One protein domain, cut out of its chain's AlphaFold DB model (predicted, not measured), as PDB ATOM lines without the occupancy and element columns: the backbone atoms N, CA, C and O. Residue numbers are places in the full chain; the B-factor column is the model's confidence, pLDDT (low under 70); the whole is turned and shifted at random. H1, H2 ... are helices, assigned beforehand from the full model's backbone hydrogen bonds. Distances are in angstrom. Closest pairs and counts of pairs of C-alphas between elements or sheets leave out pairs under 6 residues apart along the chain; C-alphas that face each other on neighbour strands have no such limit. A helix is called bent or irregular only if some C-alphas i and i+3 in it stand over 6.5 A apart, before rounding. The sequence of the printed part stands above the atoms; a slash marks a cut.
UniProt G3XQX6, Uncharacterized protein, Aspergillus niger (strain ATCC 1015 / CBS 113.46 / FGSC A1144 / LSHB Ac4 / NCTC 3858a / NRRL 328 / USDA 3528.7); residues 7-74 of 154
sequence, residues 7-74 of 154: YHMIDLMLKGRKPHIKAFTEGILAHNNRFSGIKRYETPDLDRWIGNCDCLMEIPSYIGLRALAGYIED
ATOM      1  N   TYR A   7     -23.092 -36.193 -33.906       96.25
ATOM      2  CA  TYR A   7     -24.286 -35.644 -33.283       96.25
ATOM      3  C   TYR A   7     -24.750 -36.582 -32.164       96.25
ATOM      4  O   TYR A   7     -25.204 -37.700 -32.422       96.25
ATOM      5  N   HIS A   8     -24.604 -36.121 -30.923       95.38
ATOM      6  CA  HIS A   8     -24.962 -36.838 -29.699       95.38
ATOM      7  C   HIS A   8     -26.047 -36.080 -28.923       95.38
ATOM      8  O   HIS A   8     -26.284 -34.887 -29.130       95.38
ATOM      9  N   MET A   9     -26.638 -36.726 -27.925       94.81
ATOM     10  CA  MET A   9     -27.578 -36.151 -26.968       94.81
ATOM     11  C   MET A   9     -27.060 -34.848 -26.342       94.81
ATOM     12  O   MET A   9     -27.816 -33.911 -26.105       94.81
ATOM     13  N   ILE A  10     -25.752 -34.749 -26.099       93.62
ATOM     14  CA  ILE A  10     -25.155 -33.525 -25.546       93.62
ATOM     15  C   ILE A  10     -25.169 -32.363 -26.552       93.62
ATOM     16  O   ILE A  10     -25.380 -31.220 -26.151       93.62
ATOM     17  N   ASP A  11     -25.000 -32.633 -27.848       94.94
ATOM     18  CA  ASP A  11     -25.115 -31.624 -28.905       94.94
ATOM     19  C   ASP A  11     -26.565 -31.171 -29.049       94.94
ATOM     20  O   ASP A  11     -26.838 -29.971 -29.106       94.94
ATOM     21  N   LEU A  12     -27.490 -32.132 -29.010       95.00
ATOM     22  CA  LEU A  12     -28.931 -31.907 -28.986       95.00
ATOM     23  C   LEU A  12     -29.318 -30.964 -27.839       95.00
ATOM     24  O   LEU A  12     -30.007 -29.972 -28.077       95.00
ATOM     25  N   MET A  13     -28.820 -31.220 -26.624       92.81
ATOM     26  CA  MET A  13     -29.108 -30.398 -25.445       92.81
ATOM     27  C   MET A  13     -28.431 -29.029 -25.472       92.81
ATOM     28  O   MET A  13     -29.085 -28.019 -25.234       92.81
ATOM     29  N   LEU A  14     -27.121 -28.971 -25.722       92.00
ATOM     30  CA  LEU A  14     -26.334 -27.765 -25.442       92.00
ATOM     31  C   LEU A  14     -26.192 -26.835 -26.650       92.00
ATOM     32  O   LEU A  14     -26.172 -25.610 -26.481       92.00
ATOM     33  N   LYS A  15     -26.090 -27.402 -27.859       93.38
ATOM     34  CA  LYS A  15     -25.940 -26.648 -29.112       93.38
ATOM     35  C   LYS A  15     -27.295 -26.420 -29.772       93.38
ATOM     36  O   LYS A  15     -27.630 -25.289 -30.106       93.38
ATOM     37  N   GLY A  16     -28.066 -27.495 -29.925       92.69
ATOM     38  CA  GLY A  16     -29.369 -27.484 -30.578       92.69
ATOM     39  C   GLY A  16     -30.488 -26.904 -29.716       92.69
ATOM     40  O   GLY A  16     -31.372 -26.226 -30.238       92.69
ATOM     41  N   ARG A  17     -30.428 -27.136 -28.396       94.12
ATOM     42  CA  ARG A  17     -31.378 -26.653 -27.380       94.12
ATOM     43  C   ARG A  17     -32.834 -26.943 -27.764       94.12
ATOM     44  O   ARG A  17     -33.136 -27.925 -28.442       94.12
ATOM     45  N   LYS A  18     -33.755 -26.080 -27.339       94.06
ATOM     46  CA  LYS A  18     -35.207 -26.183 -27.528       94.06
ATOM     47  C   LYS A  18     -35.669 -26.682 -28.914       94.06
ATOM     48  O   LYS A  18     -36.484 -27.605 -28.932       94.06
ATOM     49  N   PRO A  19     -35.196 -26.159 -30.065       95.38
ATOM     50  CA  PRO A  19     -35.599 -26.693 -31.370       95.38
ATOM     51  C   PRO A  19     -35.230 -28.167 -31.576       95.38
ATOM     52  O   PRO A  19     -36.046 -28.936 -32.078       95.38
ATOM     53  N   HIS A  20     -34.039 -28.579 -31.143       96.56
ATOM     54  CA  HIS A  20     -33.571 -29.953 -31.311       96.56
ATOM     55  C   HIS A  20     -34.212 -30.898 -30.285       96.56
ATOM     56  O   HIS A  20     -34.572 -32.019 -30.640       96.56
ATOM     57  N   ILE A  21     -34.444 -30.433 -29.049       97.25
ATOM     58  CA  ILE A  21     -35.233 -31.150 -28.029       97.25
ATOM     59  C   ILE A  21     -36.637 -31.435 -28.560       97.25
ATOM     60  O   ILE A  21     -37.128 -32.562 -28.469       97.25
ATOM     61  N   LYS A  22     -37.267 -30.423 -29.168       96.44
ATOM     62  CA  LYS A  22     -38.587 -30.558 -29.781       96.44
ATOM     63  C   LYS A  22     -38.570 -31.567 -30.930       96.44
ATOM     64  O   LYS A  22     -39.385 -32.483 -30.906       96.44
ATOM     65  N   ALA A  23     -37.644 -31.431 -31.882       97.06
ATOM     66  CA  ALA A  23     -37.535 -32.350 -33.015       97.06
ATOM     67  C   ALA A  23     -37.366 -33.804 -32.550       97.06
ATOM     68  O   ALA A  23     -38.052 -34.703 -33.027       97.06
ATOM     69  N   PHE A  24     -36.526 -34.047 -31.541       97.94
ATOM     70  CA  PHE A  24     -36.334 -35.406 -31.052       97.94
ATOM     71  C   PHE A  24     -37.562 -35.970 -30.341       97.94
ATOM     72  O   PHE A  24     -37.963 -37.104 -30.599       97.94
ATOM     73  N   THR A  25     -38.202 -35.155 -29.499       97.94
ATOM     74  CA  THR A  25     -39.455 -35.527 -28.827       97.94
ATOM     75  C   THR A  25     -40.532 -35.893 -29.852       97.94
ATOM     76  O   THR A  25     -41.173 -36.935 -29.737       97.94
ATOM     77  N   GLU A  26     -40.711 -35.064 -30.884       97.50
ATOM     78  CA  GLU A  26     -41.677 -35.309 -31.957       97.50
ATOM     79  C   GLU A  26     -41.332 -36.568 -32.759       97.50
ATOM     80  O   GLU A  26     -42.227 -37.360 -33.047       97.50
ATOM     81  N   GLY A  27     -40.050 -36.795 -33.060       97.50
ATOM     82  CA  GLY A  27     -39.575 -38.000 -33.738       97.50
ATOM     83  C   GLY A  27     -39.889 -39.282 -32.962       97.50
ATOM     84  O   GLY A  27     -40.458 -40.218 -33.532       97.50
ATOM     85  N   ILE A  28     -39.601 -39.310 -31.653       97.69
ATOM     86  CA  ILE A  28     -39.917 -40.459 -30.787       97.69
ATOM     87  C   ILE A  28     -41.428 -40.708 -30.758       97.69
ATOM     88  O   ILE A  28     -41.874 -41.846 -30.932       97.69
ATOM     89  N   LEU A  29     -42.232 -39.657 -30.565       97.31
ATOM     90  CA  LEU A  29     -43.691 -39.771 -30.503       97.31
ATOM     91  C   LEU A  29     -44.294 -40.224 -31.836       97.31
ATOM     92  O   LEU A  29     -45.175 -41.081 -31.842       97.31
ATOM     93  N   ALA A  30     -43.824 -39.695 -32.965       96.56
ATOM     94  CA  ALA A  30     -44.301 -40.095 -34.284       96.56
ATOM     95  C   ALA A  30     -43.983 -41.569 -34.580       96.56
ATOM     96  O   ALA A  30     -44.793 -42.285 -35.186       96.56
ATOM     97  N   HIS A  31     -42.809 -42.034 -34.142       95.81
ATOM     98  CA  HIS A  31     -42.396 -43.419 -34.306       95.81
ATOM     99  C   HIS A  31     -43.243 -44.371 -33.450       95.81
ATOM    100  O   HIS A  31     -43.847 -45.304 -33.986       95.81
ATOM    101  N   ASN A  32     -43.357 -44.085 -32.151       94.31
ATOM    102  CA  ASN A  32     -43.933 -45.000 -31.163       94.31
ATOM    103  C   ASN A  32     -45.456 -44.866 -30.991       94.31
ATOM    104  O   ASN A  32     -46.115 -45.804 -30.551       94.31
ATOM    105  N   ASN A  33     -46.055 -43.731 -31.366       92.94
ATOM    106  CA  ASN A  33     -47.488 -43.485 -31.213       92.94
ATOM    107  C   ASN A  33     -48.148 -43.118 -32.552       92.94
ATOM    108  O   ASN A  33     -48.108 -41.973 -33.008       92.94
ATOM    109  N   ARG A  34     -48.859 -44.087 -33.146       89.00
ATOM    110  CA  ARG A  34     -49.621 -43.901 -34.400       89.00
ATOM    111  C   ARG A  34     -50.741 -42.855 -34.310       89.00
ATOM    112  O   ARG A  34     -51.207 -42.389 -35.342       89.00
ATOM    113  N   PHE A  35     -51.182 -42.516 -33.100       93.69
ATOM    114  CA  PHE A  35     -52.231 -41.531 -32.836       93.69
ATOM    115  C   PHE A  35     -51.672 -40.178 -32.377       93.69
ATOM    116  O   PHE A  35     -52.444 -39.308 -31.987       93.69
ATOM    117  N   SER A  36     -50.351 -39.976 -32.428       93.81
ATOM    118  CA  SER A  36     -49.719 -38.705 -32.045       93.81
ATOM    119  C   SER A  36     -50.141 -37.521 -32.925       93.81
ATOM    120  O   SER A  36     -49.988 -36.377 -32.513       93.81
ATOM    121  N   GLY A  37     -50.637 -37.777 -34.142       95.00
ATOM    122  CA  GLY A  37     -50.922 -36.738 -35.136       95.00
ATOM    123  C   GLY A  37     -49.664 -36.108 -35.749       95.00
ATOM    124  O   GLY A  37     -49.777 -35.206 -36.576       95.00
ATOM    125  N   ILE A  38     -48.472 -36.589 -35.378       96.69
ATOM    126  CA  ILE A  38     -47.182 -36.107 -35.875       96.69
ATOM    127  C   ILE A  38     -46.771 -36.956 -37.083       96.69
ATOM    128  O   ILE A  38     -46.861 -38.187 -37.059       96.69
ATOM    129  N   LYS A  39     -46.297 -36.305 -38.154       95.44
ATOM    130  CA  LYS A  39     -45.743 -36.998 -39.326       95.44
ATOM    131  C   LYS A  39     -44.534 -37.836 -38.892       95.44
ATOM    132  O   LYS A  39     -43.597 -37.309 -38.298       95.44
ATOM    133  N   ARG A  40     -44.521 -39.124 -39.246       95.81
ATOM    134  CA  ARG A  40     -43.326 -39.971 -39.108       95.81
ATOM    135  C   ARG A  40     -42.194 -39.432 -39.971       95.81
ATOM    136  O   ARG A  40     -42.412 -39.150 -41.149       95.81
ATOM    137  N   TYR A  41     -41.011 -39.333 -39.376       97.31
ATOM    138  CA  TYR A  41     -39.840 -38.781 -40.043       97.31
ATOM    139  C   TYR A  41     -39.391 -39.677 -41.199       97.31
ATOM    140  O   TYR A  41     -39.510 -40.906 -41.158       97.31
ATOM    141  N   GLU A  42     -38.894 -39.020 -42.236       97.31
ATOM    142  CA  GLU A  42     -38.225 -39.608 -43.395       97.31
ATOM    143  C   GLU A  42     -36.782 -39.089 -43.445       97.31
ATOM    144  O   GLU A  42     -36.466 -38.105 -42.773       97.31
ATOM    145  N   THR A  43     -35.915 -39.707 -44.253       97.12
ATOM    146  CA  THR A  43     -34.499 -39.303 -44.377       97.12
ATOM    147  C   THR A  43     -34.304 -37.789 -44.542       97.12
ATOM    148  O   THR A  43     -33.542 -37.222 -43.765       97.12
ATOM    149  N   PRO A  44     -35.057 -37.074 -45.410       97.12
ATOM    150  CA  PRO A  44     -34.872 -35.627 -45.566       97.12
ATOM    151  C   PRO A  44     -35.243 -34.801 -44.323       97.12
ATOM    152  O   PRO A  44     -34.750 -33.684 -44.148       97.12
ATOM    153  N   ASP A  45     -36.142 -35.312 -43.475       97.12
ATOM    154  CA  ASP A  45     -36.480 -34.671 -42.202       97.12
ATOM    155  C   ASP A  45     -35.312 -34.817 -41.211       97.12
ATOM    156  O   ASP A  45     -34.982 -33.860 -40.507       97.12
ATOM    157  N   LEU A  46     -34.654 -35.984 -41.209       95.81
ATOM    158  CA  LEU A  46     -33.464 -36.253 -40.402       95.81
ATOM    159  C   LEU A  46     -32.250 -35.445 -40.884       95.81
ATOM    160  O   LEU A  46     -31.640 -34.770 -40.060       95.81
ATOM    161  N   ASP A  47     -31.967 -35.416 -42.192       96.00
ATOM    162  CA  ASP A  47     -30.883 -34.617 -42.795       96.00
ATOM    163  C   ASP A  47     -30.991 -33.137 -42.404       96.00
ATOM    164  O   ASP A  47     -30.027 -32.508 -41.960       96.00
ATOM    165  N   ARG A  48     -32.202 -32.570 -42.509       95.81
ATOM    166  CA  ARG A  48     -32.460 -31.175 -42.127       95.81
ATOM    167  C   ARG A  48     -32.172 -30.928 -40.647       95.81
ATOM    168  O   ARG A  48     -31.733 -29.837 -40.289       95.81
ATOM    169  N   TRP A  49     -32.469 -31.901 -39.791       95.31
ATOM    170  CA  TRP A  49     -32.303 -31.774 -38.349       95.31
ATOM    171  C   TRP A  49     -30.834 -31.873 -37.913       95.31
ATOM    172  O   TRP A  49     -30.380 -31.050 -37.115       95.31
ATOM    173  N   ILE A  50     -30.087 -32.847 -38.434       93.25
ATOM    174  CA  ILE A  50     -28.695 -33.116 -38.023       93.25
ATOM    175  C   ILE A  50     -27.690 -32.172 -38.701       93.25
ATOM    176  O   ILE A  50     -26.566 -32.010 -38.219       93.25
ATOM    177  N   GLY A  51     -28.094 -31.516 -39.794       92.69
ATOM    178  CA  GLY A  51     -27.271 -30.560 -40.522       92.69
ATOM    179  C   GLY A  51     -26.037 -31.224 -41.130       92.69
ATOM    180  O   GLY A  51     -26.145 -32.209 -41.845       92.69
ATOM    181  N   ASN A  52     -24.854 -30.687 -40.834       93.19
ATOM    182  CA  ASN A  52     -23.589 -31.162 -41.411       93.19
ATOM    183  C   ASN A  52     -22.921 -32.281 -40.590       93.19
ATOM    184  O   ASN A  52     -21.727 -32.524 -40.760       93.19
ATOM    185  N   CYS A  53     -23.634 -32.897 -39.644       95.25
ATOM    186  CA  CYS A  53     -23.081 -34.011 -38.878       95.25
ATOM    187  C   CYS A  53     -23.047 -35.269 -39.750       95.25
ATOM    188  O   CYS A  53     -24.030 -35.596 -40.407       95.25
ATOM    189  N   ASP A  54     -21.930 -35.988 -39.721       94.50
ATOM    190  CA  ASP A  54     -21.671 -37.171 -40.555       94.50
ATOM    191  C   ASP A  54     -21.667 -38.480 -39.738       94.50
ATOM    192  O   ASP A  54     -21.421 -39.566 -40.264       94.50
ATOM    193  N   CYS A  55     -21.946 -38.386 -38.437       95.06
ATOM    194  CA  CYS A  55     -22.026 -39.511 -37.520       95.06
ATOM    195  C   CYS A  55     -23.135 -39.261 -36.494       95.06
ATOM    196  O   CYS A  55     -23.125 -38.255 -35.786       95.06
ATOM    197  N   LEU A  56     -24.092 -40.182 -36.394       95.12
ATOM    198  CA  LEU A  56     -25.183 -40.110 -35.423       95.12
ATOM    199  C   LEU A  56     -24.979 -41.161 -34.340       95.12
ATOM    200  O   LEU A  56     -24.779 -42.337 -34.643       95.12
ATOM    201  N   MET A  57     -25.069 -40.744 -33.082       94.38
ATOM    202  CA  MET A  57     -25.038 -41.643 -31.929       94.38
ATOM    203  C   MET A  57     -26.420 -41.651 -31.279       94.38
ATOM    204  O   MET A  57     -27.061 -40.609 -31.261       94.38
ATOM    205  N   GLU A  58     -26.876 -42.821 -30.806       91.31
ATOM    206  CA  GLU A  58     -28.149 -43.143 -30.117       91.31
ATOM    207  C   GLU A  58     -29.473 -42.647 -30.731       91.31
ATOM    208  O   GLU A  58     -30.414 -43.422 -30.833       91.31
ATOM    209  N   ILE A  59     -29.575 -41.401 -31.187       93.19
ATOM    210  CA  ILE A  59     -30.743 -40.776 -31.811       93.19
ATOM    211  C   ILE A  59     -31.429 -41.676 -32.858       93.19
ATOM    212  O   ILE A  59     -32.659 -41.787 -32.808       93.19
ATOM    213  N   PRO A  60     -30.706 -42.371 -33.768       93.50
ATOM    214  CA  PRO A  60     -31.339 -43.249 -34.754       93.50
ATOM    215  C   PRO A  60     -32.194 -44.374 -34.152       93.50
ATOM    216  O   PRO A  60     -33.206 -44.744 -34.749       93.50
ATOM    217  N   SER A  61     -31.848 -44.896 -32.966       92.69
ATOM    218  CA  SER A  61     -32.569 -46.021 -32.346       92.69
ATOM    219  C   SER A  61     -33.953 -45.642 -31.812       92.69
ATOM    220  O   SER A  61     -34.733 -46.517 -31.446       92.69
ATOM    221  N   TYR A  62     -34.265 -44.348 -31.777       95.62
ATOM    222  CA  TYR A  62     -35.490 -43.789 -31.209       95.62
ATOM    223  C   TYR A  62     -36.518 -43.339 -32.257       95.62
ATOM    224  O   TYR A  62     -37.713 -43.274 -31.966       95.62
ATOM    225  N   ILE A  63     -36.063 -42.997 -33.466       94.81
ATOM    226  CA  ILE A  63     -36.885 -42.377 -34.524       94.81
ATOM    227  C   ILE A  63     -37.295 -43.358 -35.633       94.81
ATOM    228  O   ILE A  63     -38.106 -43.023 -36.501       94.81
ATOM    229  N   GLY A  64     -36.776 -44.588 -35.571       90.75
ATOM    230  CA  GLY A  64     -37.199 -45.716 -36.392       90.75
ATOM    231  C   GLY A  64     -36.580 -45.786 -37.786       90.75
ATOM    232  O   GLY A  64     -36.089 -44.808 -38.343       90.75
ATOM    233  N   LEU A  65     -36.680 -46.971 -38.400       93.38
ATOM    234  CA  LEU A  65     -36.048 -47.283 -39.690       93.38
ATOM    235  C   LEU A  65     -36.527 -46.411 -40.859       93.38
ATOM    236  O   LEU A  65     -35.786 -46.222 -41.816       93.38
ATOM    237  N   ARG A  66     -37.740 -45.843 -40.795       95.06
ATOM    238  CA  ARG A  66     -38.252 -44.956 -41.857       95.06
ATOM    239  C   ARG A  66     -37.387 -43.703 -42.019       95.06
ATOM    240  O   ARG A  66     -37.148 -43.283 -43.146       95.06
ATOM    241  N   ALA A  67     -36.910 -43.135 -40.912       96.06
ATOM    242  CA  ALA A  67     -36.027 -41.975 -40.941       96.06
ATOM    243  C   ALA A  67     -34.630 -42.324 -41.483       96.06
ATOM    244  O   ALA A  67     -33.910 -41.439 -41.925       96.06
ATOM    245  N   LEU A  68     -34.259 -43.608 -41.467       96.06
ATOM    246  CA  LEU A  68     -32.950 -44.106 -41.891       96.06
ATOM    247  C   LEU A  68     -32.968 -44.737 -43.287       96.06
ATOM    248  O   LEU A  68     -31.922 -45.168 -43.762       96.06
ATOM    249  N   ALA A  69     -34.129 -44.808 -43.944       96.00
ATOM    250  CA  ALA A  69     -34.314 -45.580 -45.172       96.00
ATOM    251  C   ALA A  69     -33.321 -45.193 -46.279       96.00
ATOM    252  O   ALA A  69     -32.748 -46.072 -46.912       96.00
ATOM    253  N   GLY A  70     -33.052 -43.895 -46.449       95.19
ATOM    254  CA  GLY A  70     -32.102 -43.416 -47.460       95.19
ATOM    255  C   GLY A  70     -30.645 -43.773 -47.151       95.19
ATOM    256  O   GLY A  70     -29.872 -43.998 -48.070       95.19
ATOM    257  N   TYR A  71     -30.280 -43.892 -45.873       95.50
ATOM    258  CA  TYR A  71     -28.932 -44.300 -45.469       95.50
ATOM    259  C   TYR A  71     -28.713 -45.811 -45.562       95.50
ATOM    260  O   TYR A  71     -27.584 -46.257 -45.712       95.50
ATOM    261  N   ILE A  72     -29.776 -46.613 -45.445       94.88
ATOM    262  CA  ILE A  72     -29.693 -48.076 -45.589       94.88
ATOM    263  C   ILE A  72     -29.304 -48.460 -47.024       94.88
ATOM    264  O   ILE A  72     -28.632 -49.469 -47.232       94.88
ATOM    265  N   GLU A  73     -29.724 -47.660 -48.002       91.12
ATOM    266  CA  GLU A  73     -29.440 -47.875 -49.425       91.12
ATOM    267  C   GLU A  73     -28.060 -47.340 -49.851       91.12
ATOM    268  O   GLU A  73     -27.572 -47.699 -50.923       91.12
ATOM    269  N   ASP A  74     -27.420 -46.515 -49.018       95.50
ATOM    270  CA  ASP A  74     -26.135 -45.883 -49.308       95.50
ATOM    271  C   ASP A  74     -24.956 -46.804 -48.918       95.50
ATOM    272  O   ASP A  74     -24.752 -47.082 -47.731       95.50
TER     273      ASP A  74
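Overview. This is residues 7 to 74 of the 154 residues of an uncharacterized protein of Aspergillus niger (strain ATCC 1015 / CBS 113.46 / FGSC A1144 / LSHB Ac4 / NCTC 3858a / NRRL 328 / USDA 3528.7) (UniProt G3XQX6). What is the shape? The longest helix, H1, is a hook that folds back at a kink near residue 17, and three short helices lie over one side of it. H2 and H3 stand nearest to H1, not touching each other, and H4 lies beyond, packed on H2 and away from H1. What is it made of, and how large is it? The printed part has 68 residues, with four named helices in the order H1, H2, H3, H4 and no named strand, and its class is all helix. It is compact, with a radius of gyration of the C-alphas of 11.4 A and spans of 30 by 30 by 17 A.

Along the chain. Where is the longest helix? H1 holds residues 9 to 32, from C-alpha 9 at (-27.578, -36.151, -26.968) to C-alpha 32 at (-43.933, -45.000, -31.163), 19.1 A from first to last C-alpha. It is irregular, with C-alphas 15 and 18 standing 9.4 A apart, and has a kink of 137 degrees near residue 17. Where are the other helices? H2 is residues 43 to 50, 10.6 A long, and H3 is residues 60 to 63, 5.6 A long. H4 is residues 65 to 72, 8.7 A long, ending at C-alpha 72 at (-29.693, -48.076, -45.589); it is irregular too, with C-alphas 67 and 70 standing 7.7 A apart.

Arrangement. What is near H1? H1 touches H3 with residues 24 to 31 alone, and the closest C-alphas are those of Ile 28 and Ile 63, 5.2 A apart. H1 and H2 are close but not clearly touching, at a shallow tilt of 27 degrees, opposite ways; their closest C-alphas, those of His 20 and Trp 49, are 7.4 A apart. H1 and H4 are apart. What does H4 meet? H4 touches H2 and is about perpendicular to it, at 89 degrees, with the C-alphas of Thr 43 and Ala 67 closest at 4.6 A. H3 and H4 are close but not clearly touching, their closest C-alphas, those of Pro 60 and Leu 68, being 7.4 A apart, while H2 and H3 are apart. How do the backbones run? In H2 every O i to N i+4 pair is within hydrogen-bond range, against 15 of 20 in H1 and 2 of 4 in H4; H3 is too short for such a pair.

Size, cuts and confidence. How far does it reach? The two C-alphas farthest apart are those of Phe 35 and Asp 54, 31.8 A. Are there cuts or long links? The printed part has no cut; the link from H3 to H4 is tight, and those from H1 to H2 and H2 to H3 are short. How confident is the model? The mean pLDDT of the printed part is 95.0, and no printed residue is under 70.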